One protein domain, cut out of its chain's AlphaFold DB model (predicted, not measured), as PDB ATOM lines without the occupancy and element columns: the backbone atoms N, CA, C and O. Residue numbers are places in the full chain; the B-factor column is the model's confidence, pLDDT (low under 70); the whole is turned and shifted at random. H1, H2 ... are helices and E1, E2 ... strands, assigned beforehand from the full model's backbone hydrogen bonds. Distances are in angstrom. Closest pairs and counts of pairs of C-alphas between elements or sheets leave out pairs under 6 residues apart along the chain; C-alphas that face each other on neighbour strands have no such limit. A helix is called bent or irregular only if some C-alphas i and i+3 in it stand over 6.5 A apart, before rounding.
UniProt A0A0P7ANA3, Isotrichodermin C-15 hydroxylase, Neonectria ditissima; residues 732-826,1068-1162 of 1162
ATOM      1  N   SER A 732     214.441 192.392 316.165       85.94
ATOM      2  CA  SER A 732     214.349 193.843 316.391       85.94
ATOM      3  C   SER A 732     214.790 194.643 315.159       85.94
ATOM      4  O   SER A 732     214.104 195.576 314.742       85.94
ATOM      5  N   ILE A 733     215.895 194.236 314.524       89.50
ATOM      6  CA  ILE A 733     216.390 194.817 313.268       89.50
ATOM      7  C   ILE A 733     215.388 194.573 312.131       89.50
ATOM      8  O   ILE A 733     215.050 195.507 311.407       89.50
ATOM      9  N   GLY A 734     214.862 193.351 311.997       93.12
ATOM     10  CA  GLY A 734     213.863 193.003 310.982       93.12
ATOM     11  C   GLY A 734     212.566 193.809 311.110       93.12
ATOM     12  O   GLY A 734     212.053 194.311 310.111       93.12
ATOM     13  N   LEU A 735     212.069 194.007 312.335       92.44
ATOM     14  CA  LEU A 735     210.903 194.850 312.617       92.44
ATOM     15  C   LEU A 735     211.183 196.333 312.328       92.44
ATOM     16  O   LEU A 735     210.342 196.999 311.728       92.44
ATOM     17  N   GLY A 736     212.370 196.838 312.683       88.88
ATOM     18  CA  GLY A 736     212.791 198.206 312.362       88.88
ATOM     19  C   GLY A 736     212.881 198.459 310.853       88.88
ATOM     20  O   GLY A 736     212.330 199.440 310.353       88.88
ATOM     21  N   LEU A 737     213.505 197.545 310.104       91.50
ATOM     22  CA  LEU A 737     213.570 197.600 308.639       91.50
ATOM     23  C   LEU A 737     212.180 197.476 307.998       91.50
ATOM     24  O   LEU A 737     211.869 198.221 307.070       91.50
ATOM     25  N   GLY A 738     211.318 196.598 308.522       94.19
ATOM     26  CA  GLY A 738     209.929 196.461 308.083       94.19
ATOM     27  C   GLY A 738     209.111 197.738 308.298       94.19
ATOM     28  O   GLY A 738     208.411 198.179 307.388       94.19
ATOM     29  N   TYR A 739     209.249 198.384 309.459       91.06
ATOM     30  CA  TYR A 739     208.619 199.673 309.758       91.06
ATOM     31  C   TYR A 739     209.103 200.786 308.814       91.06
ATOM     32  O   TYR A 739     208.287 201.513 308.246       91.06
ATOM     33  N   LEU A 740     210.417 200.880 308.574       90.69
ATOM     34  CA  LEU A 740     210.990 201.838 307.623       90.69
ATOM     35  C   LEU A 740     210.500 201.595 306.186       90.69
ATOM     36  O   LEU A 740     210.175 202.558 305.490       90.69
ATOM     37  N   LEU A 741     210.386 200.335 305.756       93.69
ATOM     38  CA  LEU A 741     209.864 199.966 304.437       93.69
ATOM     39  C   LEU A 741     208.374 200.315 304.286       93.69
ATOM     40  O   LEU A 741     207.984 200.909 303.281       93.69
ATOM     41  N   VAL A 742     207.547 200.007 305.290       95.12
ATOM     42  CA  VAL A 742     206.116 200.364 305.300       95.12
ATOM     43  C   VAL A 742     205.935 201.884 305.263       95.12
ATOM     44  O   VAL A 742     205.143 202.376 304.459       95.12
ATOM     45  N   ASN A 743     206.709 202.638 306.049       92.88
ATOM     46  CA  ASN A 743     206.696 204.103 306.006       92.88
ATOM     47  C   ASN A 743     207.150 204.649 304.645       92.88
ATOM     48  O   ASN A 743     206.532 205.574 304.129       92.88
ATOM     49  N   ALA A 744     208.187 204.079 304.030       94.38
ATOM     50  CA  ALA A 744     208.656 204.490 302.708       94.38
ATOM     51  C   ALA A 744     207.580 204.280 301.621       94.38
ATOM     52  O   ALA A 744     207.315 205.184 300.823       94.38
ATOM     53  N   ILE A 745     206.906 203.124 301.638       95.44
ATOM     54  CA  ILE A 745     205.777 202.805 300.750       95.44
ATOM     55  C   ILE A 745     204.603 203.763 301.004       95.44
ATOM     56  O   ILE A 745     204.075 204.348 300.055       95.44
ATOM     57  N   TYR A 746     204.226 203.985 302.267       96.88
ATOM     58  CA  TYR A 746     203.177 204.939 302.635       96.88
ATOM     59  C   TYR A 746     203.495 206.351 302.124       96.88
ATOM     60  O   TYR A 746     202.683 206.959 301.424       96.88
ATOM     61  N   ASN A 747     204.704 206.841 302.403       95.88
ATOM     62  CA  ASN A 747     205.142 208.189 302.066       95.88
ATOM     63  C   ASN A 747     205.151 208.457 300.549       95.88
ATOM     64  O   ASN A 747     204.832 209.573 300.126       95.88
ATOM     65  N   VAL A 748     205.451 207.451 299.720       95.25
ATOM     66  CA  VAL A 748     205.430 207.575 298.251       95.25
ATOM     67  C   VAL A 748     204.032 207.421 297.655       95.25
ATOM     68  O   VAL A 748     203.660 208.238 296.812       95.25
ATOM     69  N   TYR A 749     203.279 206.390 298.051       95.19
ATOM     70  CA  TYR A 749     202.081 205.953 297.318       95.19
ATOM     71  C   TYR A 749     200.751 206.343 297.970       95.19
ATOM     72  O   TYR A 749     199.751 206.454 297.268       95.19
ATOM     73  N   PHE A 750     200.717 206.574 299.286       96.25
ATOM     74  CA  PHE A 750     199.467 206.754 300.038       96.25
ATOM     75  C   PHE A 750     199.347 208.129 300.707       96.25
ATOM     76  O   PHE A 750     198.242 208.661 300.806       96.25
ATOM     77  N   HIS A 751     200.474 208.736 301.087       95.75
ATOM     78  CA  HIS A 751     200.561 210.056 301.718       95.75
ATOM     79  C   HIS A 751     199.725 211.126 300.987       95.75
ATOM     80  O   HIS A 751     199.700 211.124 299.752       95.75
ATOM     81  N   PRO A 752     199.094 212.089 301.688       94.81
ATOM     82  CA  PRO A 752     198.293 213.138 301.048       94.81
ATOM     83  C   PRO A 752     199.038 213.905 299.941       94.81
ATOM     84  O   PRO A 752     198.500 214.129 298.863       94.81
ATOM     85  N   LEU A 753     200.322 214.211 300.161       96.19
ATOM     86  CA  LEU A 753     201.193 214.908 299.198       96.19
ATOM     87  C   LEU A 753     201.720 214.026 298.037       96.19
ATOM     88  O   LEU A 753     202.635 214.443 297.331       96.19
ATOM     89  N   ARG A 754     201.209 212.802 297.827       94.50
ATOM     90  CA  ARG A 754     201.702 211.871 296.780       94.50
ATOM     91  C   ARG A 754     201.605 212.414 295.347       94.50
ATOM     92  O   ARG A 754     202.395 212.001 294.500       94.50
ATOM     93  N   ASN A 755     200.661 213.327 295.100       94.00
ATOM     94  CA  ASN A 755     200.411 213.937 293.791       94.00
ATOM     95  C   ASN A 755     201.394 215.076 293.458       94.00
ATOM     96  O   ASN A 755     201.506 215.447 292.295       94.00
ATOM     97  N   ILE A 756     202.096 215.638 294.451       96.62
ATOM     98  CA  ILE A 756     203.055 216.727 294.224       96.62
ATOM     99  C   ILE A 756     204.346 216.129 293.633       96.62
ATOM    100  O   ILE A 756     204.876 215.165 294.202       96.62
ATOM    101  N   PRO A 757     204.862 216.659 292.507       96.88
ATOM    102  CA  PRO A 757     206.026 216.093 291.835       96.88
ATOM    103  C   PRO A 757     207.308 216.290 292.657       96.88
ATOM    104  O   PRO A 757     207.412 217.182 293.497       96.88
ATOM    105  N   GLY A 758     208.294 215.426 292.427       96.56
ATOM    106  CA  GLY A 758     209.586 215.454 293.113       96.56
ATOM    107  C   GLY A 758     210.267 214.080 293.151       96.56
ATOM    108  O   GLY A 758     209.648 213.066 292.796       96.56
ATOM    109  N   PRO A 759     211.539 214.003 293.584       96.62
ATOM    110  CA  PRO A 759     212.299 212.756 293.574       96.62
ATOM    111  C   PRO A 759     211.710 211.725 294.544       96.62
ATOM    112  O   PRO A 759     211.559 211.991 295.737       96.62
ATOM    113  N   LYS A 760     211.440 210.498 294.078       94.00
ATOM    114  CA  LYS A 760     210.808 209.462 294.920       94.00
ATOM    115  C   LYS A 760     211.638 209.089 296.160       94.00
ATOM    116  O   LYS A 760     211.057 208.843 297.211       94.00
ATOM    117  N   LEU A 761     212.974 209.149 296.087       93.75
ATOM    118  CA  LEU A 761     213.860 208.972 297.253       93.75
ATOM    119  C   LEU A 761     213.624 210.024 298.356       93.75
ATOM    120  O   LEU A 761     213.742 209.712 299.537       93.75
ATOM    121  N   TRP A 762     213.279 211.255 297.970       95.56
ATOM    122  CA  TRP A 762     213.033 212.380 298.876       95.56
ATOM    123  C   TRP A 762     211.592 212.324 299.401       95.56
ATOM    124  O   TRP A 762     211.337 212.577 300.573       95.56
ATOM    125  N   ALA A 763     210.649 211.871 298.571       95.94
ATOM    126  CA  ALA A 763     209.295 211.561 299.015       95.94
ATOM    127  C   ALA A 763     209.246 210.437 300.071       95.94
ATOM    128  O   ALA A 763     208.350 210.477 300.903       95.94
ATOM    129  N   MET A 764     210.179 209.468 300.077       95.00
ATOM    130  CA  MET A 764     210.222 208.376 301.072       95.00
ATOM    131  C   MET A 764     210.659 208.818 302.476       95.00
ATOM    132  O   MET A 764     210.102 208.337 303.464       95.00
ATOM    133  N   THR A 765     211.676 209.677 302.589       93.25
ATOM    134  CA  THR A 765     212.371 209.965 303.858       93.25
ATOM    135  C   THR A 765     213.006 211.359 303.864       93.25
ATOM    136  O   THR A 765     213.341 211.902 302.817       93.25
ATOM    137  N   LEU A 766     213.193 211.940 305.053       91.75
ATOM    138  CA  LEU A 766     213.788 213.269 305.246       91.75
ATOM    139  C   LEU A 766     215.307 213.309 304.968       91.75
ATOM    140  O   LEU A 766     215.858 214.376 304.712       91.75
ATOM    141  N   ILE A 767     215.991 212.156 304.980       92.00
ATOM    142  CA  ILE A 767     217.464 212.060 304.909       92.00
ATOM    143  C   ILE A 767     218.085 212.834 303.720       92.00
ATOM    144  O   ILE A 767     219.069 213.544 303.948       92.00
ATOM    145  N   PRO A 768     217.557 212.782 302.476       94.38
ATOM    146  CA  PRO A 768     218.106 213.553 301.359       94.38
ATOM    147  C   PRO A 768     217.966 215.070 301.531       94.38
ATOM    148  O   PRO A 768     218.908 215.792 301.211       94.38
ATOM    149  N   TYR A 769     216.847 215.549 302.087       93.12
ATOM    150  CA  TYR A 769     216.634 216.965 302.407       93.12
ATOM    151  C   TYR A 769     217.600 217.429 303.505       93.12
ATOM    152  O   TYR A 769     218.285 218.432 303.327       93.12
ATOM    153  N   THR A 770     217.751 216.658 304.588       91.00
ATOM    154  CA  THR A 770     218.734 216.943 305.649       91.00
ATOM    155  C   THR A 770     220.160 216.986 305.092       91.00
ATOM    156  O   THR A 770     220.888 217.946 305.339       91.00
ATOM    157  N   ARG A 771     220.558 216.002 304.271       91.38
ATOM    158  CA  ARG A 771     221.874 215.986 303.607       91.38
ATOM    159  C   ARG A 771     222.056 217.179 302.664       91.38
ATOM    160  O   ARG A 771     223.140 217.751 302.630       91.38
ATOM    161  N   MET A 772     221.025 217.563 301.909       92.00
ATOM    162  CA  MET A 772     221.049 218.753 301.056       92.00
ATOM    163  C   MET A 772     221.274 220.015 301.895       92.00
ATOM    164  O   MET A 772     222.191 220.778 301.592       92.00
ATOM    165  N   TYR A 773     220.481 220.214 302.949       88.75
ATOM    166  CA  TYR A 773     220.541 221.398 303.803       88.75
ATOM    167  C   TYR A 773     221.921 221.548 304.459       88.75
ATOM    168  O   TYR A 773     222.553 222.597 304.345       88.75
ATOM    169  N   LEU A 774     222.439 220.470 305.058       87.75
ATOM    170  CA  LEU A 774     223.745 220.463 305.728       87.75
ATOM    171  C   LEU A 774     224.949 220.505 304.764       87.75
ATOM    172  O   LEU A 774     226.071 220.721 305.207       87.75
ATOM    173  N   SER A 775     224.749 220.333 303.450       88.94
ATOM    174  CA  SER A 775     225.838 220.401 302.458       88.94
ATOM    175  C   SER A 775     226.258 221.821 302.056       88.94
ATOM    176  O   SER A 775     227.195 221.971 301.273       88.94
ATOM    177  N   GLY A 776     225.515 222.853 302.477       86.75
ATOM    178  CA  GLY A 776     225.691 224.237 302.012       86.75
ATOM    179  C   GLY A 776     225.273 224.490 300.552       86.75
ATOM    180  O   GLY A 776     225.241 225.634 300.112       86.75
ATOM    181  N   ARG A 777     224.905 223.455 299.781       89.88
ATOM    182  CA  ARG A 777     224.562 223.552 298.344       89.88
ATOM    183  C   ARG A 777     223.053 223.583 298.065       89.88
ATOM    184  O   ARG A 777     222.632 223.463 296.915       89.88
ATOM    185  N   ALA A 778     222.236 223.730 299.108       92.62
ATOM    186  CA  ALA A 778     220.788 223.539 299.046       92.62
ATOM    187  C   ALA A 778     220.079 224.448 298.032       92.62
ATOM    188  O   ALA A 778     219.278 223.958 297.243       92.62
ATOM    189  N   VAL A 779     220.434 225.735 297.982       94.75
ATOM    190  CA  VAL A 779     219.806 226.722 297.083       94.75
ATOM    191  C   VAL A 779     219.922 226.319 295.604       94.75
ATOM    192  O   VAL A 779     218.935 226.354 294.871       94.75
ATOM    193  N   ARG A 780     221.093 225.813 295.191       95.38
ATOM    194  CA  ARG A 780     221.348 225.332 293.823       95.38
ATOM    195  C   ARG A 780     220.580 224.044 293.524       95.38
ATOM    196  O   ARG A 780     220.039 223.895 292.433       95.38
ATOM    197  N   LYS A 781     220.478 223.135 294.502       96.75
ATOM    198  CA  LYS A 781     219.721 221.884 294.344       96.75
ATOM    199  C   LYS A 781     218.212 222.128 294.260       96.75
ATOM    200  O   LYS A 781     217.552 221.474 293.463       96.75
ATOM    201  N   VAL A 782     217.664 223.076 295.022       97.19
ATOM    202  CA  VAL A 782     216.240 223.442 294.930       97.19
ATOM    203  C   VAL A 782     215.926 224.136 293.598       97.19
ATOM    204  O   VAL A 782     214.892 223.840 293.006       97.19
ATOM    205  N   LEU A 783     216.838 224.957 293.059       97.56
ATOM    206  CA  LEU A 783     216.704 225.501 291.699       97.56
ATOM    207  C   LEU A 783     216.680 224.395 290.633       97.56
ATOM    208  O   LEU A 783     215.804 224.397 289.774       97.56
ATOM    209  N   GLU A 784     217.606 223.434 290.695       97.50
ATOM    210  CA  GLU A 784     217.628 222.270 289.794       97.50
ATOM    211  C   GLU A 784     216.312 221.473 289.876       97.50
ATOM    212  O   GLU A 784     215.735 221.101 288.853       97.50
ATOM    213  N   LEU A 785     215.790 221.266 291.090       97.56
ATOM    214  CA  LEU A 785     214.519 220.580 291.308       97.56
ATOM    215  C   LEU A 785     213.325 221.362 290.740       97.56
ATOM    216  O   LEU A 785     212.471 220.743 290.114       97.56
ATOM    217  N   HIS A 786     213.278 222.692 290.862       97.94
ATOM    218  CA  HIS A 786     212.242 223.507 290.210       97.94
ATOM    219  C   HIS A 786     212.368 223.516 288.679       97.94
ATOM    220  O   HIS A 786     211.359 223.356 287.992       97.94
ATOM    221  N   LYS A 787     213.590 223.589 288.132       97.12
ATOM    222  CA  LYS A 787     213.853 223.435 286.687       97.12
ATOM    223  C   LYS A 787     213.455 222.040 286.157       97.12
ATOM    224  O   LYS A 787     213.165 221.915 284.974       97.12
ATOM    225  N   THR A 788     213.400 221.013 287.015       97.50
ATOM    226  CA  THR A 788     213.049 219.624 286.641       97.50
ATOM    227  C   THR A 788     211.568 219.276 286.844       97.50
ATOM    228  O   THR A 788     210.987 218.558 286.035       97.50
ATOM    229  N   TYR A 789     210.961 219.734 287.942       97.12
ATOM    230  CA  TYR A 789     209.629 219.307 288.401       97.12
ATOM    231  C   TYR A 789     208.572 220.427 288.385       97.12
ATOM    232  O   TYR A 789     207.410 220.160 288.688       97.12
ATOM    233  N   GLY A 790     208.946 221.658 288.021       96.25
ATOM    234  CA  GLY A 790     208.040 222.803 287.920       96.25
ATOM    235  C   GLY A 790     207.945 223.659 289.196       96.25
ATOM    236  O   GLY A 790     208.770 223.540 290.107       96.25
ATOM    237  N   PRO A 791     206.949 224.562 289.283       96.00
ATOM    238  CA  PRO A 791     206.892 225.605 290.312       96.00
ATOM    239  C   PRO A 791     206.568 225.100 291.727       96.00
ATOM    240  O   PRO A 791     206.770 225.851 292.678       96.00
ATOM    241  N   VAL A 792     206.101 223.855 291.886       97.62
ATOM    242  CA  VAL A 792     205.737 223.242 293.177       97.62
ATOM    243  C   VAL A 792     206.383 221.861 293.282       97.62
ATOM    244  O   VAL A 792     206.101 220.997 292.457       97.62
ATOM    245  N   VAL A 793     207.246 221.637 294.279       97.75
ATOM    246  CA  VAL A 793     208.062 220.412 294.378       97.75
ATOM    247  C   VAL A 793     208.091 219.852 295.796       97.75
ATOM    248  O   VAL A 793     208.371 220.558 296.762       97.75
ATOM    249  N   ARG A 794     207.861 218.546 295.937       97.50
ATOM    250  CA  ARG A 794     207.944 217.826 297.211       97.50
ATOM    251  C   ARG A 794     209.404 217.515 297.559       97.50
ATOM    252  O   ARG A 794     210.025 216.657 296.935       97.50
ATOM    253  N   LEU A 795     209.936 218.199 298.574       96.25
ATOM    254  CA  LEU A 795     211.323 218.051 299.033       96.25
ATOM    255  C   LEU A 795     211.509 216.978 300.119       96.25
ATOM    256  O   LEU A 795     212.620 216.501 300.320       96.25
ATOM    257  N   ALA A 796     210.454 216.594 300.837       95.75
ATOM    258  CA  ALA A 796     210.506 215.527 301.841       95.75
ATOM    259  C   ALA A 796     209.110 214.889 302.008       95.75
ATOM    260  O   ALA A 796     208.161 215.360 301.370       95.75
ATOM    261  N   PRO A 797     208.907 213.884 302.887       95.12
ATOM    262  CA  PRO A 797     207.587 213.297 303.103       95.12
ATOM    263  C   PRO A 797     206.499 214.346 303.377       95.12
ATOM    264  O   PRO A 797     205.474 214.319 302.701       95.12
ATOM    265  N   GLY A 798     206.770 215.314 304.261       94.50
ATOM    266  CA  GLY A 798     205.869 216.418 304.628       94.50
ATOM    267  C   GLY A 798     206.399 217.829 304.331       94.50
ATOM    268  O   GLY A 798     206.009 218.758 305.036       94.50
ATOM    269  N   ILE A 799     207.307 217.998 303.356       95.81
ATOM    270  CA  ILE A 799     207.880 219.310 302.977       95.81
ATOM    271  C   ILE A 799     207.670 219.571 301.479       95.81
ATOM    272  O   ILE A 799     207.991 218.713 300.653       95.81
ATOM    273  N   VAL A 800     207.174 220.763 301.139       97.69
ATOM    274  CA  VAL A 800     206.949 221.241 299.763       97.69
ATOM    275  C   VAL A 800     207.615 222.606 299.570       97.69
ATOM    276  O   VAL A 800     207.431 223.498 300.392       97.69
ATOM    277  N   ALA A 801     208.359 222.783 298.480       97.50
ATOM    278  CA  ALA A 801     208.888 224.074 298.053       97.50
ATOM    279  C   ALA A 801     208.083 224.646 296.881       97.50
ATOM    280  O   ALA A 801     207.632 223.906 296.004       97.50
ATOM    281  N   PHE A 802     207.942 225.968 296.868       97.06
ATOM    282  CA  PHE A 802     207.283 226.748 295.828       97.06
ATOM    283  C   PHE A 802     208.254 227.795 295.261       97.06
ATOM    284  O   PHE A 802     209.089 228.324 295.996       97.06
ATOM    285  N   SER A 803     208.126 228.105 293.968       96.06
ATOM    286  CA  SER A 803     208.876 229.181 293.289       96.06
ATOM    287  C   SER A 803     208.025 230.049 292.344       96.06
ATOM    288  O   SER A 803     208.573 230.827 291.569       96.06
ATOM    289  N   HIS A 804     206.692 229.946 292.409       95.44
ATOM    290  CA  HIS A 804     205.767 230.871 291.729       95.44
ATOM    291  C   HIS A 804     205.727 232.229 292.462       95.44
ATOM    292  O   HIS A 804     205.752 232.195 293.699       95.44
ATOM    293  N   PRO A 805     205.588 233.389 291.785       93.12
ATOM    294  CA  PRO A 805     205.479 234.702 292.442       93.12
ATOM    295  C   PRO A 805     204.436 234.734 293.572       93.12
ATOM    296  O   PRO A 805     204.768 235.007 294.728       93.12
ATOM    297  N   ASP A 806     203.190 234.349 293.277       93.00
ATOM    298  CA  ASP A 806     202.068 234.420 294.227       93.00
ATOM    299  C   ASP A 806     202.265 233.582 295.490       93.00
ATOM    300  O   ASP A 806     201.727 233.919 296.547       93.00
ATOM    301  N   SER A 807     203.082 232.523 295.422       92.56
ATOM    302  CA  SER A 807     203.286 231.609 296.549       92.56
ATOM    303  C   SER A 807     203.803 232.329 297.798       92.56
ATOM    304  O   SER A 807     203.424 231.974 298.913       92.56
ATOM    305  N   VAL A 808     204.598 233.397 297.648       90.69
ATOM    306  CA  VAL A 808     205.072 234.197 298.789       90.69
ATOM    307  C   VAL A 808     203.903 234.917 299.471       90.69
ATOM    308  O   VAL A 808     203.816 234.933 300.701       90.69
ATOM    309  N   LYS A 809     202.978 235.472 298.680       90.12
ATOM    310  CA  LYS A 809     201.788 236.206 299.136       90.12
ATOM    311  C   LYS A 809     200.752 235.273 299.764       90.12
ATOM    312  O   LYS A 809     200.212 235.603 300.815       90.12
ATOM    313  N   GLU A 810     200.533 234.095 299.192       91.56
ATOM    314  CA  GLU A 810     199.586 233.099 299.710       91.56
ATOM    315  C   GLU A 810     200.094 232.392 300.978       91.56
ATOM    316  O   GLU A 810     199.333 232.201 301.929       91.56
ATOM    317  N   ILE A 811     201.390 232.047 301.034       92.81
ATOM    318  CA  ILE A 811     201.995 231.361 302.187       92.81
ATOM    319  C   ILE A 811     202.257 232.327 303.353       92.81
ATOM    320  O   ILE A 811     202.096 231.940 304.512       92.81
ATOM    321  N   ARG A 812     202.718 233.559 303.081       91.50
ATOM    322  CA  ARG A 812     203.242 234.480 304.115       91.50
ATOM    323  C   ARG A 812     202.406 235.750 304.319       91.50
ATOM    324  O   ARG A 812     202.616 236.429 305.322       91.50
ATOM    325  N   GLY A 813     201.489 236.079 303.408       89.38
ATOM    326  CA  GLY A 813     200.664 237.291 303.452       89.38
ATOM    327  C   GLY A 813     199.533 237.275 304.487       89.38
ATOM    328  O   GLY A 813     199.328 236.317 305.233       89.38
ATOM    329  N   HIS A 814     198.769 238.369 304.529       86.12
ATOM    330  CA  HIS A 814     197.563 238.466 305.353       86.12
ATOM    331  C   HIS A 814     196.458 237.557 304.789       86.12
ATOM    332  O   HIS A 814     196.089 237.671 303.621       86.12
ATOM    333  N   ARG A 815     195.924 236.652 305.618       81.31
ATOM    334  CA  ARG A 815     194.850 235.718 305.235       81.31
ATOM    335  C   ARG A 815     193.468 236.300 305.564       81.31
ATOM    336  O   ARG A 815     193.347 237.169 306.424       81.31
ATOM    337  N   LYS A 816     192.430 235.800 304.880       76.94
ATOM    338  CA  LYS A 816     191.021 236.201 305.082       76.94
ATOM    339  C   LYS A 816     190.601 236.062 306.554       76.94
ATOM    340  O   LYS A 816     191.072 235.157 307.246       76.94
ATOM    341  N   ALA A 817     189.686 236.927 307.001       69.69
ATOM    342  CA  ALA A 817     189.144 236.920 308.361       69.69
ATOM    343  C   ALA A 817     188.679 235.515 308.799       69.69
ATOM    344  O   ALA A 817     188.214 234.714 307.988       69.69
ATOM    345  N   GLY A 818     188.869 235.198 310.081       68.69
ATOM    346  CA  GLY A 818     188.605 233.869 310.648       68.69
ATOM    347  C   GLY A 818     189.678 232.805 310.368       68.69
ATOM    348  O   GLY A 818     189.797 231.870 311.154       68.69
ATOM    349  N   LYS A 819     190.517 232.930 309.324       75.38
ATOM    350  CA  LYS A 819     191.614 231.972 309.085       75.38
ATOM    351  C   LYS A 819     192.869 232.324 309.892       75.38
ATOM    352  O   LYS A 819     193.276 233.482 309.989       75.38
ATOM    353  N   SER A 820     193.508 231.304 310.463       77.88
ATOM    354  CA  SER A 820     194.766 231.436 311.201       77.88
ATOM    355  C   SER A 820     195.969 231.643 310.271       77.88
ATOM    356  O   SER A 820     195.978 231.219 309.114       77.88
ATOM    357  N   GLU A 821     196.990 232.326 310.788       87.69
ATOM    358  CA  GLU A 821     198.304 232.486 310.153       87.69
ATOM    359  C   GLU A 821     198.956 231.120 309.863       87.69
ATOM    360  O   GLU A 821     198.817 230.180 310.646       87.69
ATOM    361  N   HIS A 822     199.721 231.017 308.773       90.62
ATOM    362  CA  HIS A 822     200.652 229.904 308.585       90.62
ATOM    363  C   HIS A 822     201.865 230.091 309.499       90.62
ATOM    364  O   HIS A 822     202.763 230.888 309.214       90.62
ATOM    365  N   GLY A 823     201.847 229.393 310.638       86.88
ATOM    366  CA  GLY A 823     202.839 229.535 311.703       86.88
ATOM    367  C   GLY A 823     204.251 229.135 311.270       86.88
ATOM    368  O   GLY A 823     204.448 228.441 310.271       86.88
ATOM    369  N   LYS A 824     205.263 229.563 312.026       87.75
ATOM    370  CA  LYS A 824     206.646 229.109 311.817       87.75
ATOM    371  C   LYS A 824     206.850 227.702 312.384       87.75
ATOM    372  O   LYS A 824     206.165 227.310 313.321       87.75
ATOM    373  N   ASP A 825     207.797 226.946 311.828       84.12
ATOM    374  CA  ASP A 825     208.128 225.601 312.317       84.12
ATOM    375  C   ASP A 825     208.898 225.649 313.660       84.12
ATOM    376  O   ASP A 825     210.042 226.124 313.677       84.12
ATOM    377  N   PRO A 826     208.349 225.112 314.772       77.31
ATOM    378  CA  PRO A 826     209.025 225.106 316.074       77.31
ATOM    379  C   PRO A 826     210.318 224.279 316.091       77.31
ATOM    380  O   PRO A 826     211.215 224.524 316.902       77.31
ATOM    381  N   TYR A1068     218.869 254.712 290.208       98.50
ATOM    382  CA  TYR A1068     219.800 253.696 289.741       98.50
ATOM    383  C   TYR A1068     220.512 253.011 290.906       98.50
ATOM    384  O   TYR A1068     220.679 251.792 290.873       98.50
ATOM    385  N   MET A1069     220.852 253.740 291.975       97.94
ATOM    386  CA  MET A1069     221.338 253.128 293.220       97.94
ATOM    387  C   MET A1069     220.325 252.129 293.792       97.94
ATOM    388  O   MET A1069     220.698 251.006 294.128       97.94
ATOM    389  N   LEU A1070     219.043 252.497 293.875       97.31
ATOM    390  CA  LEU A1070     217.999 251.599 294.383       97.31
ATOM    391  C   LEU A1070     217.847 250.351 293.492       97.31
ATOM    392  O   LEU A1070     217.809 249.234 294.006       97.31
ATOM    393  N   ALA A1071     217.877 250.520 292.166       98.19
ATOM    394  CA  ALA A1071     217.883 249.413 291.208       98.19
ATOM    395  C   ALA A1071     219.128 248.503 291.325       98.19
ATOM    396  O   ALA A1071     219.029 247.284 291.173       98.19
ATOM    397  N   VAL A1072     220.299 249.073 291.629       98.56
ATOM    398  CA  VAL A1072     221.549 248.345 291.907       98.56
ATOM    399  C   VAL A1072     221.444 247.520 293.194       98.56
ATOM    400  O   VAL A1072     221.879 246.365 293.212       98.56
ATOM    401  N   LEU A1073     220.850 248.075 294.256       97.81
ATOM    402  CA  LEU A1073     220.628 247.368 295.522       97.81
ATOM    403  C   LEU A1073     219.648 246.197 295.345       97.81
ATOM    404  O   LEU A1073     219.932 245.091 295.812       97.81
ATOM    405  N   ASP A1074     218.531 246.410 294.643       97.69
ATOM    406  CA  ASP A1074     217.539 245.359 294.399       97.69
ATOM    407  C   ASP A1074     218.078 244.256 293.466       97.69
ATOM    408  O   ASP A1074     217.919 243.074 293.775       97.69
ATOM    409  N   GLU A1075     218.820 244.584 292.399       98.19
ATOM    410  CA  GLU A1075     219.467 243.570 291.548       98.19
ATOM    411  C   GLU A1075     220.566 242.791 292.298       98.19
ATOM    412  O   GLU A1075     220.674 241.567 292.159       98.19
ATOM    413  N   GLY A1076     221.335 243.470 293.156       97.75
ATOM    414  CA  GLY A1076     222.322 242.838 294.033       97.75
ATOM    415  C   GLY A1076     221.676 241.850 295.009       97.75
ATOM    416  O   GLY A1076     222.118 240.706 295.118       97.75
ATOM    417  N   MET A1077     220.566 242.237 295.645       97.38
ATOM    418  CA  MET A1077     219.757 241.343 296.485       97.38
ATOM    419  C   MET A1077     218.990 240.279 295.684       97.38
ATOM    420  O   MET A1077     218.579 239.263 296.256       97.38
ATOM    421  N   ARG A1078     218.776 240.458 294.373       97.56
ATOM    422  CA  ARG A1078     218.172 239.430 293.513       97.56
ATOM    423  C   ARG A1078     219.166 238.293 293.278       97.56
ATOM    424  O   ARG A1078     218.816 237.137 293.530       97.56
ATOM    425  N   LEU A1079     220.400 238.613 292.884       97.25
ATOM    426  CA  LEU A1079     221.478 237.634 292.677       97.25
ATOM    427  C   LEU A1079     222.055 237.066 293.985       97.25
ATOM    428  O   LEU A1079     222.393 235.881 294.065       97.25
ATOM    429  N   TYR A1080     222.131 237.876 295.039       96.38
ATOM    430  CA  TYR A1080     222.680 237.468 296.332       96.38
ATOM    431  C   TYR A1080     221.768 237.875 297.507       96.38
ATOM    432  O   TYR A1080     222.140 238.700 298.341       96.38
ATOM    433  N   PRO A1081     220.552 237.301 297.613       95.12
ATOM    434  CA  PRO A1081     219.673 237.542 298.752       95.12
ATOM    435  C   PRO A1081     220.341 237.040 300.043       95.12
ATOM    436  O   PRO A1081     220.633 235.842 300.120       95.12
ATOM    437  N   PRO A1082     220.525 237.882 301.083       93.12
ATOM    438  CA  PRO A1082     221.181 237.470 302.330       93.12
ATOM    439  C   PRO A1082     220.450 236.354 303.096       93.12
ATOM    440  O   PRO A1082     221.057 235.622 303.872       93.12
ATOM    441  N   ALA A1083     219.146 236.168 302.852       91.12
ATOM    442  CA  ALA A1083     218.313 235.152 303.501       91.12
ATOM    443  C   ALA A1083     217.828 234.042 302.530       91.12
ATOM    444  O   ALA A1083     216.632 233.737 302.487       91.12
ATOM    445  N   PRO A1084     218.722 233.371 301.771       92.00
ATOM    446  CA  PRO A1084     218.396 232.684 300.514       92.00
ATOM    447  C   PRO A1084     217.555 231.396 300.650       92.00
ATOM    448  O   PRO A1084     217.157 230.804 299.642       92.00
ATOM    449  N   GLY A1085     217.337 230.920 301.881       88.12
ATOM    450  CA  GLY A1085     216.729 229.626 302.206       88.12
ATOM    451  C   GLY A1085     215.194 229.602 302.224       88.12
ATOM    452  O   GLY A1085     214.526 230.629 302.159       88.12
ATOM    453  N   GLY A1086     214.623 228.399 302.356       82.00
ATOM    454  CA  GLY A1086     213.175 228.155 302.244       82.00
ATOM    455  C   GLY A1086     212.272 228.800 303.309       82.00
ATOM    456  O   GLY A1086     211.086 229.020 303.050       82.00
ATOM    457  N   GLN A1087     212.821 229.093 304.496       84.94
ATOM    458  CA  GLN A1087     212.127 229.633 305.680       84.94
ATOM    459  C   GLN A1087     210.729 229.014 305.932       84.94
ATOM    460  O   GLN A1087     209.713 229.703 305.750       84.94
ATOM    461  N   PRO A1088     210.645 227.735 306.348       89.88
ATOM    462  CA  PRO A1088     209.393 226.985 306.388       89.88
ATOM    463  C   PRO A1088     208.272 227.655 307.195       89.88
ATOM    464  O   PRO A1088     208.486 228.242 308.263       89.88
ATOM    465  N   ARG A1089     207.047 227.510 306.685       92.88
ATOM    466  CA  ARG A1089     205.787 227.723 307.409       92.88
ATOM    467  C   ARG A1089     205.015 226.412 307.501       92.88
ATOM    468  O   ARG A1089     205.148 225.563 306.628       92.88
ATOM    469  N   ILE A1090     204.204 226.256 308.538       93.88
ATOM    470  CA  ILE A1090     203.288 225.126 308.702       93.88
ATOM    471  C   ILE A1090     201.902 225.552 308.207       93.88
ATOM    472  O   ILE A1090     201.375 226.592 308.616       93.88
ATOM    473  N   ILE A1091     201.305 224.749 307.326       94.44
ATOM    474  CA  ILE A1091     199.934 224.969 306.863       94.44
ATOM    475  C   ILE A1091     198.957 224.802 308.030       94.44
ATOM    476  O   ILE A1091     199.043 223.850 308.805       94.44
ATOM    477  N   SER A1092     198.028 225.752 308.136       91.88
ATOM    478  CA  SER A1092     197.040 225.836 309.209       91.88
ATOM    479  C   SER A1092     196.081 224.649 309.195       91.88
ATOM    480  O   SER A1092     195.905 223.984 308.173       91.88
ATOM    481  N   GLU A1093     195.355 224.474 310.295       90.31
ATOM    482  CA  GLU A1093     194.101 223.719 310.307       90.31
ATOM    483  C   GLU A1093     193.176 224.144 309.150       90.31
ATOM    484  O   GLU A1093     193.244 225.273 308.646       90.31
ATOM    485  N   GLY A1094     192.371 223.195 308.664       88.31
ATOM    486  CA  GLY A1094     191.569 223.348 307.444       88.31
ATOM    487  C   GLY A1094     192.365 223.372 306.128       88.31
ATOM    488  O   GLY A1094     191.754 223.424 305.065       88.31
ATOM    489  N   GLY A1095     193.702 223.322 306.172       92.00
ATOM    490  CA  GLY A1095     194.554 223.339 304.983       92.00
ATOM    491  C   GLY A1095     194.681 224.715 304.316       92.00
ATOM    492  O   GLY A1095     194.255 225.757 304.833       92.00
ATOM    493  N   ALA A1096     195.301 224.722 303.140       92.44
ATOM    494  CA  ALA A1096     195.391 225.887 302.269       92.44
ATOM    495  C   ALA A1096     195.474 225.462 300.807       92.44
ATOM    496  O   ALA A1096     196.158 224.501 300.479       92.44
ATOM    497  N   GLU A1097     194.828 226.212 299.928       93.06
ATOM    498  CA  GLU A1097     195.179 226.218 298.511       93.06
ATOM    499  C   GLU A1097     196.346 227.193 298.314       93.06
ATOM    500  O   GLU A1097     196.343 228.274 298.908       93.06
ATOM    501  N   VAL A1098     197.357 226.776 297.551       93.56
ATOM    502  CA  VAL A1098     198.548 227.566 297.217       93.56
ATOM    503  C   VAL A1098     198.877 227.306 295.746       93.56
ATOM    504  O   VAL A1098     199.182 226.170 295.382       93.56
ATOM    505  N   VAL A1099     198.784 228.330 294.896       92.69
ATOM    506  CA  VAL A1099     198.999 228.272 293.438       92.69
ATOM    507  C   VAL A1099     198.183 227.135 292.790       92.69
ATOM    508  O   VAL A1099     198.709 226.276 292.083       92.69
ATOM    509  N   GLY A1100     196.887 227.065 293.118       91.19
ATOM    510  CA  GLY A1100     195.960 226.024 292.641       91.19
ATOM    511  C   GLY A1100     196.190 224.613 293.211       91.19
ATOM    512  O   GLY A1100     195.507 223.668 292.819       91.19
ATOM    513  N   VAL A1101     197.147 224.430 294.131       94.38
ATOM    514  CA  VAL A1101     197.434 223.140 294.777       94.38
ATOM    515  C   VAL A1101     196.887 223.141 296.201       94.38
ATOM    516  O   VAL A1101     197.327 223.924 297.042       94.38
ATOM    517  N   TYR A1102     195.966 222.226 296.515       95.50
ATOM    518  CA  TYR A1102     195.533 222.015 297.898       95.50
ATOM    519  C   TYR A1102     196.626 221.321 298.723       95.50
ATOM    520  O   TYR A1102     197.009 220.177 298.465       95.50
ATOM    521  N   VAL A1103     197.090 222.014 299.759       96.44
ATOM    522  CA  VAL A1103     198.075 221.559 300.736       96.44
ATOM    523  C   VAL A1103     197.370 221.278 302.075       96.44
ATOM    524  O   VAL A1103     196.778 222.186 302.667       96.44
ATOM    525  N   PRO A1104     197.419 220.039 302.600       95.88
ATOM    526  CA  PRO A1104     196.837 219.698 303.898       95.88
ATOM    527  C   PRO A1104     197.517 220.385 305.090       95.88
ATOM    528  O   PRO A1104     198.717 220.676 305.061       95.88
ATOM    529  N   ALA A1105     196.749 220.553 306.170       95.25
ATOM    530  CA  ALA A1105     197.220 221.016 307.476       95.25
ATOM    531  C   ALA A1105     198.459 220.246 307.971       95.25
ATOM    532  O   ALA A1105     198.626 219.062 307.681       95.25
ATOM    533  N   GLY A1106     199.343 220.923 308.707       93.62
ATOM    534  CA  GLY A1106     200.579 220.335 309.240       93.62
ATOM    535  C   GLY A1106     201.722 220.181 308.223       93.62
ATOM    536  O   GLY A1106     202.872 220.005 308.627       93.62
ATOM    537  N   THR A1107     201.454 220.300 306.917       96.12
ATOM    538  CA  THR A1107     202.501 220.310 305.878       96.12
ATOM    539  C   THR A1107     203.438 221.502 306.068       96.12
ATOM    540  O   THR A1107     202.974 222.620 306.300       96.12
ATOM    541  N   LYS A1108     204.750 221.293 305.910       95.94
ATOM    542  CA  LYS A1108     205.726 222.388 305.847       95.94
ATOM    543  C   LYS A1108     205.836 222.899 304.412       95.94
ATOM    544  O   LYS A1108     206.088 222.114 303.497       95.94
ATOM    545  N   VAL A1109     205.675 224.203 304.222       96.25
ATOM    546  CA  VAL A1109     205.810 224.879 302.927       96.25
ATOM    547  C   VAL A1109     206.939 225.905 302.960       96.25
ATOM    548  O   VAL A1109     207.103 226.640 303.935       96.25
ATOM    549  N   GLU A1110     207.733 225.934 301.898       95.31
ATOM    550  CA  GLU A1110     208.962 226.720 301.777       95.31
ATOM    551  C   GLU A1110     208.957 227.552 300.488       95.31
ATOM    552  O   GLU A1110     208.478 227.093 299.454       95.31
ATOM    553  N   VAL A1111     209.555 228.745 300.529       94.94
ATOM    554  CA  VAL A1111     209.932 229.505 299.323       94.94
ATOM    555  C   VAL A1111     211.391 229.894 299.463       94.94
ATOM    556  O   VAL A1111     211.749 230.666 300.358       94.94
ATOM    557  N   TRP A1112     212.222 229.315 298.602       95.75
ATOM    558  CA  TRP A1112     213.669 229.491 298.588       95.75
ATOM    559  C   TRP A1112     214.009 230.706 297.724       95.75
ATOM    560  O   TRP A1112     213.973 230.601 296.498       95.75
ATOM    561  N   GLN A1113     214.311 231.851 298.350       94.69
ATOM    562  CA  GLN A1113     214.524 233.131 297.653       94.69
ATOM    563  C   GLN A1113     215.529 232.999 296.506       94.69
ATOM    564  O   GLN A1113     215.167 233.239 295.360       94.69
ATOM    565  N   TRP A1114     216.743 232.502 296.769       96.62
ATOM    566  CA  TRP A1114     217.777 232.375 295.733       96.62
ATOM    567  C   TRP A1114     217.310 231.508 294.551       96.62
ATOM    568  O   TRP A1114     217.431 231.914 293.400       96.62
ATOM    569  N   ALA A1115     216.679 230.361 294.822       96.69
ATOM    570  CA  ALA A1115     216.147 229.481 293.778       96.69
ATOM    571  C   ALA A1115     214.935 230.075 293.032       96.69
ATOM    572  O   ALA A1115     214.651 229.670 291.912       96.69
ATOM    573  N   THR A1116     214.223 231.025 293.639       96.06
ATOM    574  CA  THR A1116     213.097 231.746 293.026       96.06
ATOM    575  C   THR A1116     213.599 232.892 292.143       96.06
ATOM    576  O   THR A1116     213.080 233.090 291.047       96.06
ATOM    577  N   HIS A1117     214.649 233.589 292.591       96.69
ATOM    578  CA  HIS A1117     215.302 234.705 291.904       96.69
ATOM    579  C   HIS A1117     216.158 234.268 290.694       96.69
ATOM    580  O   HIS A1117     216.276 235.020 289.732       96.69
ATOM    581  N   HIS A1118     216.724 233.052 290.721       97.19
ATOM    582  CA  HIS A1118     217.543 232.475 289.633       97.19
ATOM    583  C   HIS A1118     216.743 231.522 288.720       97.19
ATOM    584  O   HIS A1118     217.302 230.724 287.958       97.19
ATOM    585  N   ASN A1119     215.408 231.543 288.821       96.88
ATOM    586  CA  ASN A1119     214.540 230.737 287.973       96.88
ATOM    587  C   ASN A1119     214.236 231.492 286.662       96.88
ATOM    588  O   ASN A1119     213.574 232.528 286.728       96.88
ATOM    589  N   PRO A1120     214.619 230.979 285.474       96.31
ATOM    590  CA  PRO A1120     214.263 231.592 284.191       96.31
ATOM    591  C   PRO A1120     212.752 231.589 283.909       96.31
ATOM    592  O   PRO A1120     212.299 232.273 283.003       96.31
ATOM    593  N   ALA A1121     211.948 230.853 284.688       95.62
ATOM    594  CA  ALA A1121     210.490 230.976 284.657       95.62
ATOM    595  C   ALA A1121     209.956 232.234 285.384       95.62
ATOM    596  O   ALA A1121     208.747 232.478 285.332       95.62
ATOM    597  N   ASN A1122     210.828 232.997 286.059       97.12
ATOM    598  CA  ASN A1122     210.518 234.238 286.778       97.12
ATOM    599  C   ASN A1122     211.336 235.443 286.287       97.12
ATOM    600  O   ASN A1122     210.777 236.529 286.230       97.12
ATOM    601  N   PHE A1123     212.620 235.270 285.950       97.69
ATOM    602  CA  PHE A1123     213.518 236.369 285.563       97.69
ATOM    603  C   PHE A1123     214.284 236.052 284.274       97.69
ATOM    604  O   PHE A1123     214.895 234.988 284.151       97.69
ATOM    605  N   THR A1124     214.279 236.984 283.324       97.00
ATOM    606  CA  THR A1124     214.988 236.896 282.041       97.00
ATOM    607  C   THR A1124     216.464 237.233 282.250       97.00
ATOM    608  O   THR A1124     216.780 238.190 282.952       97.00
ATOM    609  N   LEU A1125     217.386 236.449 281.677       96.75
ATOM    610  CA  LEU A1125     218.823 236.498 282.019       96.75
ATOM    611  C   LEU A1125     219.039 236.449 283.556       96.75
ATOM    612  O   LEU A1125     219.557 237.393 284.156       96.75
ATOM    613  N   PRO A1126     218.579 235.373 284.232       96.88
ATOM    614  CA  PRO A1126     218.447 235.341 285.691       96.88
ATOM    615  C   PRO A1126     219.785 235.315 286.439       96.88
ATOM    616  O   PRO A1126     219.815 235.633 287.624       96.88
ATOM    617  N   ASP A1127     220.873 234.932 285.774       96.69
ATOM    618  CA  ASP A1127     222.212 234.818 286.360       96.69
ATOM    619  C   ASP A1127     223.100 236.058 286.062       96.69
ATOM    620  O   ASP A1127     224.240 236.119 286.519       96.69
ATOM    621  N   GLU A1128     222.588 237.056 285.323       97.00
ATOM    622  CA  GLU A1128     223.282 238.316 284.986       97.00
ATOM    623  C   GLU A1128     222.875 239.471 285.922       97.00
ATOM    624  O   GLU A1128     221.756 239.492 286.436       97.00
ATOM    625  N   PHE A1129     223.777 240.439 286.135       98.06
ATOM    626  CA  PHE A1129     223.544 241.640 286.951       98.06
ATOM    627  C   PHE A1129     223.143 242.815 286.055       98.06
ATOM    628  O   PHE A1129     223.994 243.417 285.402       98.06
ATOM    629  N   ILE A1130     221.844 243.118 285.998       97.31
ATOM    630  CA  ILE A1130     221.286 244.146 285.109       97.31
ATOM    631  C   ILE A1130     220.308 245.037 285.900       97.31
ATOM    632  O   ILE A1130     219.114 244.734 285.953       97.31
ATOM    633  N   PRO A1131     220.779 246.136 286.526       98.00
ATOM    634  CA  PRO A1131     219.925 247.062 287.279       98.00
ATOM    635  C   PRO A1131     218.784 247.669 286.447       98.00
ATOM    636  O   PRO A1131     217.711 247.946 286.973       98.00
ATOM    637  N   GLU A1132     218.962 247.812 285.129       96.75
ATOM    638  CA  GLU A1132     217.945 248.318 284.194       96.75
ATOM    639  C   GLU A1132     216.619 247.531 284.238       96.75
ATOM    640  O   GLU A1132     215.566 248.090 283.922       96.75
ATOM    641  N   ARG A1133     216.645 246.273 284.709       96.31
ATOM    642  CA  ARG A1133     215.467 245.434 284.998       96.31
ATOM    643  C   ARG A1133     214.418 246.142 285.862       96.31
ATOM    644  O   ARG A1133     213.224 245.957 285.651       96.31
ATOM    645  N   TRP A1134     214.858 246.966 286.812       97.06
ATOM    646  CA  TRP A1134     213.995 247.665 287.773       97.06
ATOM    647  C   TRP A1134     213.537 249.047 287.284       97.06
ATOM    648  O   TRP A1134     212.784 249.728 287.976       97.06
ATOM    649  N   LEU A1135     213.970 249.458 286.086       96.06
ATOM    650  CA  LEU A1135     213.777 250.802 285.526       96.06
ATOM    651  C   LEU A1135     212.953 250.792 284.226       96.06
ATOM    652  O   LEU A1135     213.062 251.699 283.405       96.06
ATOM    653  N   GLY A1136     212.123 249.762 284.032       91.88
ATOM    654  CA  GLY A1136     211.170 249.681 282.919       91.88
ATOM    655  C   GLY A1136     211.767 249.281 281.565       91.88
ATOM    656  O   GLY A1136     211.110 249.457 280.541       91.88
ATOM    657  N   ASP A1137     212.988 248.735 281.531       95.25
ATOM    658  CA  ASP A1137     213.598 248.229 280.299       95.25
ATOM    659  C   ASP A1137     212.759 247.081 279.699       95.25
ATOM    660  O   ASP A1137     212.550 246.031 280.315       95.25
ATOM    661  N   ALA A1138     212.300 247.281 278.459       95.31
ATOM    662  CA  ALA A1138     211.409 246.373 277.743       95.31
ATOM    663  C   ALA A1138     211.957 244.940 277.587       95.31
ATOM    664  O   ALA A1138     211.167 244.007 277.427       95.31
ATOM    665  N   ARG A1139     213.280 244.730 277.688       95.31
ATOM    666  CA  ARG A1139     213.903 243.391 277.707       95.31
ATOM    667  C   ARG A1139     213.410 242.522 278.870       95.31
ATOM    668  O   ARG A1139     213.412 241.300 278.747       95.31
ATOM    669  N   PHE A1140     212.967 243.145 279.963       96.94
ATOM    670  CA  PHE A1140     212.536 242.488 281.200       96.94
ATOM    671  C   PHE A1140     211.036 242.653 281.479       96.94
ATOM    672  O   PHE A1140     210.568 242.291 282.551       96.94
ATOM    673  N   ALA A1141     210.245 243.129 280.510       94.12
ATOM    674  CA  ALA A1141     208.799 243.335 280.674       94.12
ATOM    675  C   ALA A1141     207.987 242.047 280.958       94.12
ATOM    676  O   ALA A1141     206.809 242.127 281.297       94.12
ATOM    677  N   ASN A1142     208.603 240.866 280.821       94.94
ATOM    678  CA  ASN A1142     208.018 239.565 281.168       94.94
ATOM    679  C   ASN A1142     208.518 239.010 282.523       94.94
ATOM    680  O   ASN A1142     208.130 237.901 282.905       94.94
ATOM    681  N   ASP A1143     209.383 239.739 283.237       96.69
ATOM    682  CA  ASP A1143     209.911 239.320 284.535       96.69
ATOM    683  C   ASP A1143     208.840 239.451 285.623       96.69
ATOM    684  O   ASP A1143     208.207 240.491 285.807       96.69
ATOM    685  N   LYS A1144     208.674 238.383 286.400       95.88
ATOM    686  CA  LYS A1144     207.716 238.277 287.507       95.88
ATOM    687  C   LYS A1144     208.327 238.898 288.753       95.88
ATOM    688  O   LYS A1144     208.724 238.192 289.684       95.88
ATOM    689  N   THR A1145     208.478 240.219 288.732       92.88
ATOM    690  CA  THR A1145     209.149 240.995 289.788       92.88
ATOM    691  C   THR A1145     208.523 240.785 291.170       92.88
ATOM    692  O   THR A1145     209.224 240.856 292.175       92.88
ATOM    693  N   GLU A1146     207.255 240.375 291.258       91.88
ATOM    694  CA  GLU A1146     206.584 240.004 292.507       91.88
ATOM    695  C   GLU A1146     207.230 238.793 293.201       91.88
ATOM    696  O   GLU A1146     207.070 238.625 294.413       91.88
ATOM    697  N   ALA A1147     207.974 237.961 292.464       93.44
ATOM    698  CA  ALA A1147     208.749 236.842 292.994       93.44
ATOM    699  C   ALA A1147     210.011 237.288 293.762       93.44
ATOM    700  O   ALA A1147     210.556 236.508 294.549       93.44
ATOM    701  N   PHE A1148     210.470 238.530 293.564       95.31
ATOM    702  CA  PHE A1148     211.560 239.133 294.327       95.31
ATOM    703  C   PHE A1148     211.022 239.684 295.652       95.31
ATOM    704  O   PHE A1148     210.336 240.701 295.710       95.31
ATOM    705  N   GLN A1149     211.296 238.963 296.742       93.50
ATOM    706  CA  GLN A1149     210.777 239.287 298.077       93.50
ATOM    707  C   GLN A1149     211.861 239.119 299.156       93.50
ATOM    708  O   GLN A1149     211.676 238.301 300.069       93.50
ATOM    709  N   PRO A1150     212.994 239.855 299.086       93.00
ATOM    710  CA  PRO A1150     214.131 239.693 300.003       93.00
ATOM    711  C   PRO A1150     213.723 239.894 301.470       93.00
ATOM    712  O   PRO A1150     214.016 239.057 302.324       93.00
ATOM    713  N   PHE A1151     212.917 240.921 301.748       93.88
ATOM    714  CA  PHE A1151     212.399 241.230 303.085       93.88
ATOM    715  C   PHE A1151     211.128 240.445 303.475       93.88
ATOM    716  O   PHE A1151     210.618 240.615 304.583       93.88
ATOM    717  N   SER A1152     210.624 239.558 302.601       91.81
ATOM    718  CA  SER A1152     209.330 238.858 302.723       91.81
ATOM    719  C   SER A1152     208.105 239.796 302.782       91.81
ATOM    720  O   SER A1152     208.215 241.012 302.898       91.81
ATOM    721  N   VAL A1153     206.904 239.213 302.712       91.81
ATOM    722  CA  VAL A1153     205.606 239.914 302.797       91.81
ATOM    723  C   VAL A1153     204.810 239.515 304.047       91.81
ATOM    724  O   VAL A1153     205.170 238.564 304.748       91.81
ATOM    725  N   GLY A1154     203.697 240.218 304.278       90.56
ATOM    726  CA  GLY A1154     202.709 239.905 305.315       90.56
ATOM    727  C   GLY A1154     203.089 240.395 306.715       90.56
ATOM    728  O   GLY A1154     204.030 241.174 306.860       90.56
ATOM    729  N   PRO A1155     202.387 239.933 307.770       88.56
ATOM    730  CA  PRO A1155     202.577 240.443 309.132       88.56
ATOM    731  C   PRO A1155     203.972 240.129 309.697       88.56
ATOM    732  O   PRO A1155     204.412 240.762 310.655       88.56
ATOM    733  N   ARG A1156     204.680 239.164 309.092       90.81
ATOM    734  CA  ARG A1156     206.032 238.712 309.451       90.81
ATOM    735  C   ARG A1156     207.088 239.051 308.388       90.81
ATOM    736  O   ARG A1156     208.041 238.288 308.225       90.81
ATOM    737  N   ASN A1157     206.909 240.139 307.635       92.56
ATOM    738  CA  ASN A1157     208.004 240.728 306.856       92.56
ATOM    739  C   ASN A1157     209.088 241.314 307.779       92.56
ATOM    740  O   ASN A1157     208.842 241.502 308.976       92.56
ATOM    741  N   CYS A1158     210.271 241.603 307.230       94.00
ATOM    742  CA  CYS A1158     211.348 242.254 307.976       94.00
ATOM    743  C   CYS A1158     210.866 243.574 308.598       94.00
ATOM    744  O   CYS A1158     210.043 244.281 308.008       94.00
ATOM    745  N   ILE A1159     211.361 243.879 309.798       92.75
ATOM    746  CA  ILE A1159     211.043 245.121 310.508       92.75
ATOM    747  C   ILE A1159     212.053 246.221 310.143       92.75
ATOM    748  O   ILE A1159     211.636 247.259 309.637       92.75
ATOM    749  N   GLY A1160     213.354 245.922 310.211       91.25
ATOM    750  CA  GLY A1160     214.415 246.662 309.518       91.25
ATOM    751  C   GLY A1160     214.460 246.303 308.029       91.25
ATOM    752  O   GLY A1160     215.334 245.562 307.588       91.25
ATOM    753  N   LYS A1161     213.437 246.723 307.270       91.19
ATOM    754  CA  LYS A1161     213.554 246.912 305.805       91.19
ATOM    755  C   LYS A1161     213.989 248.351 305.484       91.19
ATOM    756  O   LYS A1161     214.630 248.577 304.462       91.19
ATOM    757  N   LYS A1162     213.520 249.296 306.299       84.19
ATOM    758  CA  LYS A1162     213.979 250.682 306.313       84.19
ATOM    759  C   LYS A1162     215.254 250.756 307.139       84.19
ATOM    760  O   LYS A1162     216.063 251.635 306.803       84.19
TER     761      LYS A1162
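AT A GLANCE: This is residues 732 to 826 and 1068 to 1162 of the 1162 residues of the protein "Isotrichodermin C-15 hydroxylase" of Neonectria ditissima (UniProt A0A0P7ANA3). A small three-stranded sheet of E1, E2 and E5 lies in the middle of an elongated, mostly helical model; H1 reaches away at one end, where residues 732 to 739 stick out, and H7 with H9 makes the other end. H6 lies over E5 and also comes near E3 of a small separate hairpin, E3 and E4, while H2, H3, H4 and H5 graze the sheet. The 190 printed residues, compact with a radius of gyration of the C-alphas of 18.0 A, span 65 by 39 by 28 A. Nine named helices and five named strands follow in the order H1 H2 H3 H4 H5 E1 E2 H6 H7 E3 E4 E5 H8 H9; the larger sheet runs E1, E2, E5 and is mixed, the hairpin is antiparallel, and the class is mostly helix.

IN THESE COORDINATES: The sheet holds E1, residues 792 to 796, 12.5 A long, from C-alpha 792 at (205.737, 223.242, 293.177); E2, residues 799 to 802, 10.3 A; and E5, residues 1108 to 1111, 10.5 A. E3 is residues 1096 to 1098 and E4 residues 1101 to 1103, each 6.2 A. H1, residues 732 to 750, is 25.6 A long and begins at C-alpha 732 at (214.349, 193.843, 316.391). H2, residues 752 to 755, is irregular: C-alphas 752 and 755 are 7.6 A apart. H3 is residues 760 to 764, 6.3 A; H4 is residues 767 to 774, 10.5 A; H5 is residues 778 to 789, 16.0 A. H6, residues 805 to 812, measures 11.9 A. H7, residues 1068 to 1079, measures 16.4 A from C-alpha 1068 at (219.800, 253.696, 289.741). H8 is residues 1113 to 1117, 6.0 A, and H9 residues 1131 to 1134, 6.0 A.

HOW THE PARTS SIT: E1 and E2 form an antiparallel hairpin at 155 degrees, with N 793 and O 801 2.9 A apart, within hydrogen-bond range. E2 and E5 are parallel at 27 degrees, with N 800 and O 1108 2.9 A apart. Residues 1089 to 1090 pair antiparallel with residues 1108 to 1109 of E5. H6 is on this sheet, over E5, at a height over the sheet of 8.6 A, and runs slantwise to the strands at 42 degrees to E5 on the local plane. The closest C-alphas of H6 and E3 are those of Glu 810 and Val 1098, 6.2 A. E3 and E4 are an antiparallel hairpin at 143 degrees, with N 1103 and O 1096 2.8 A apart. H5 only grazes the sheet, with residues 782 to 786, and touches H8, where the C-alphas of Leu 783 and Ala 1115 are closest at 4.5 A. H3 and H4 only just touch, only at the corner, with 3 pairs of C-alphas within 8 A, closest at Trp 762 and Pro 768, 5.8 A. H1 touches H3 with residues 743 to 748 alone, closest at the C-alphas of Ala 744 and Met 764, 4.5 A. H7 touches H8 with residues 1078 to 1079 alone, closest at the C-alphas of Arg 1078 and His 1117, 5.8 A. H7 touches H9, closest at the C-alphas of Ala 1071 and Pro 1131, 5.0 A. H1 and H7 are apart. Every O i to N i+4 pair is within hydrogen-bond range in H1, H3, H4, H5, H7 and H8; H6 has 3 of 4, and H2 and H9 are too short for such a pair.

THE WHOLE: The two C-alphas farthest apart are those of Ser 732 and Tyr 1068, 65.7 A. Residues 827 to 1067 are not printed, and C-alphas 826 and 1068 are 40.3 A apart across this cut. The links from H7 to E3 and from H8 to H9 are long, and residues 1135 to 1162, up to the chain's last residue, hold no named element. The mean pLDDT of the printed part is 93.4; residues 817 to 818 are under 70.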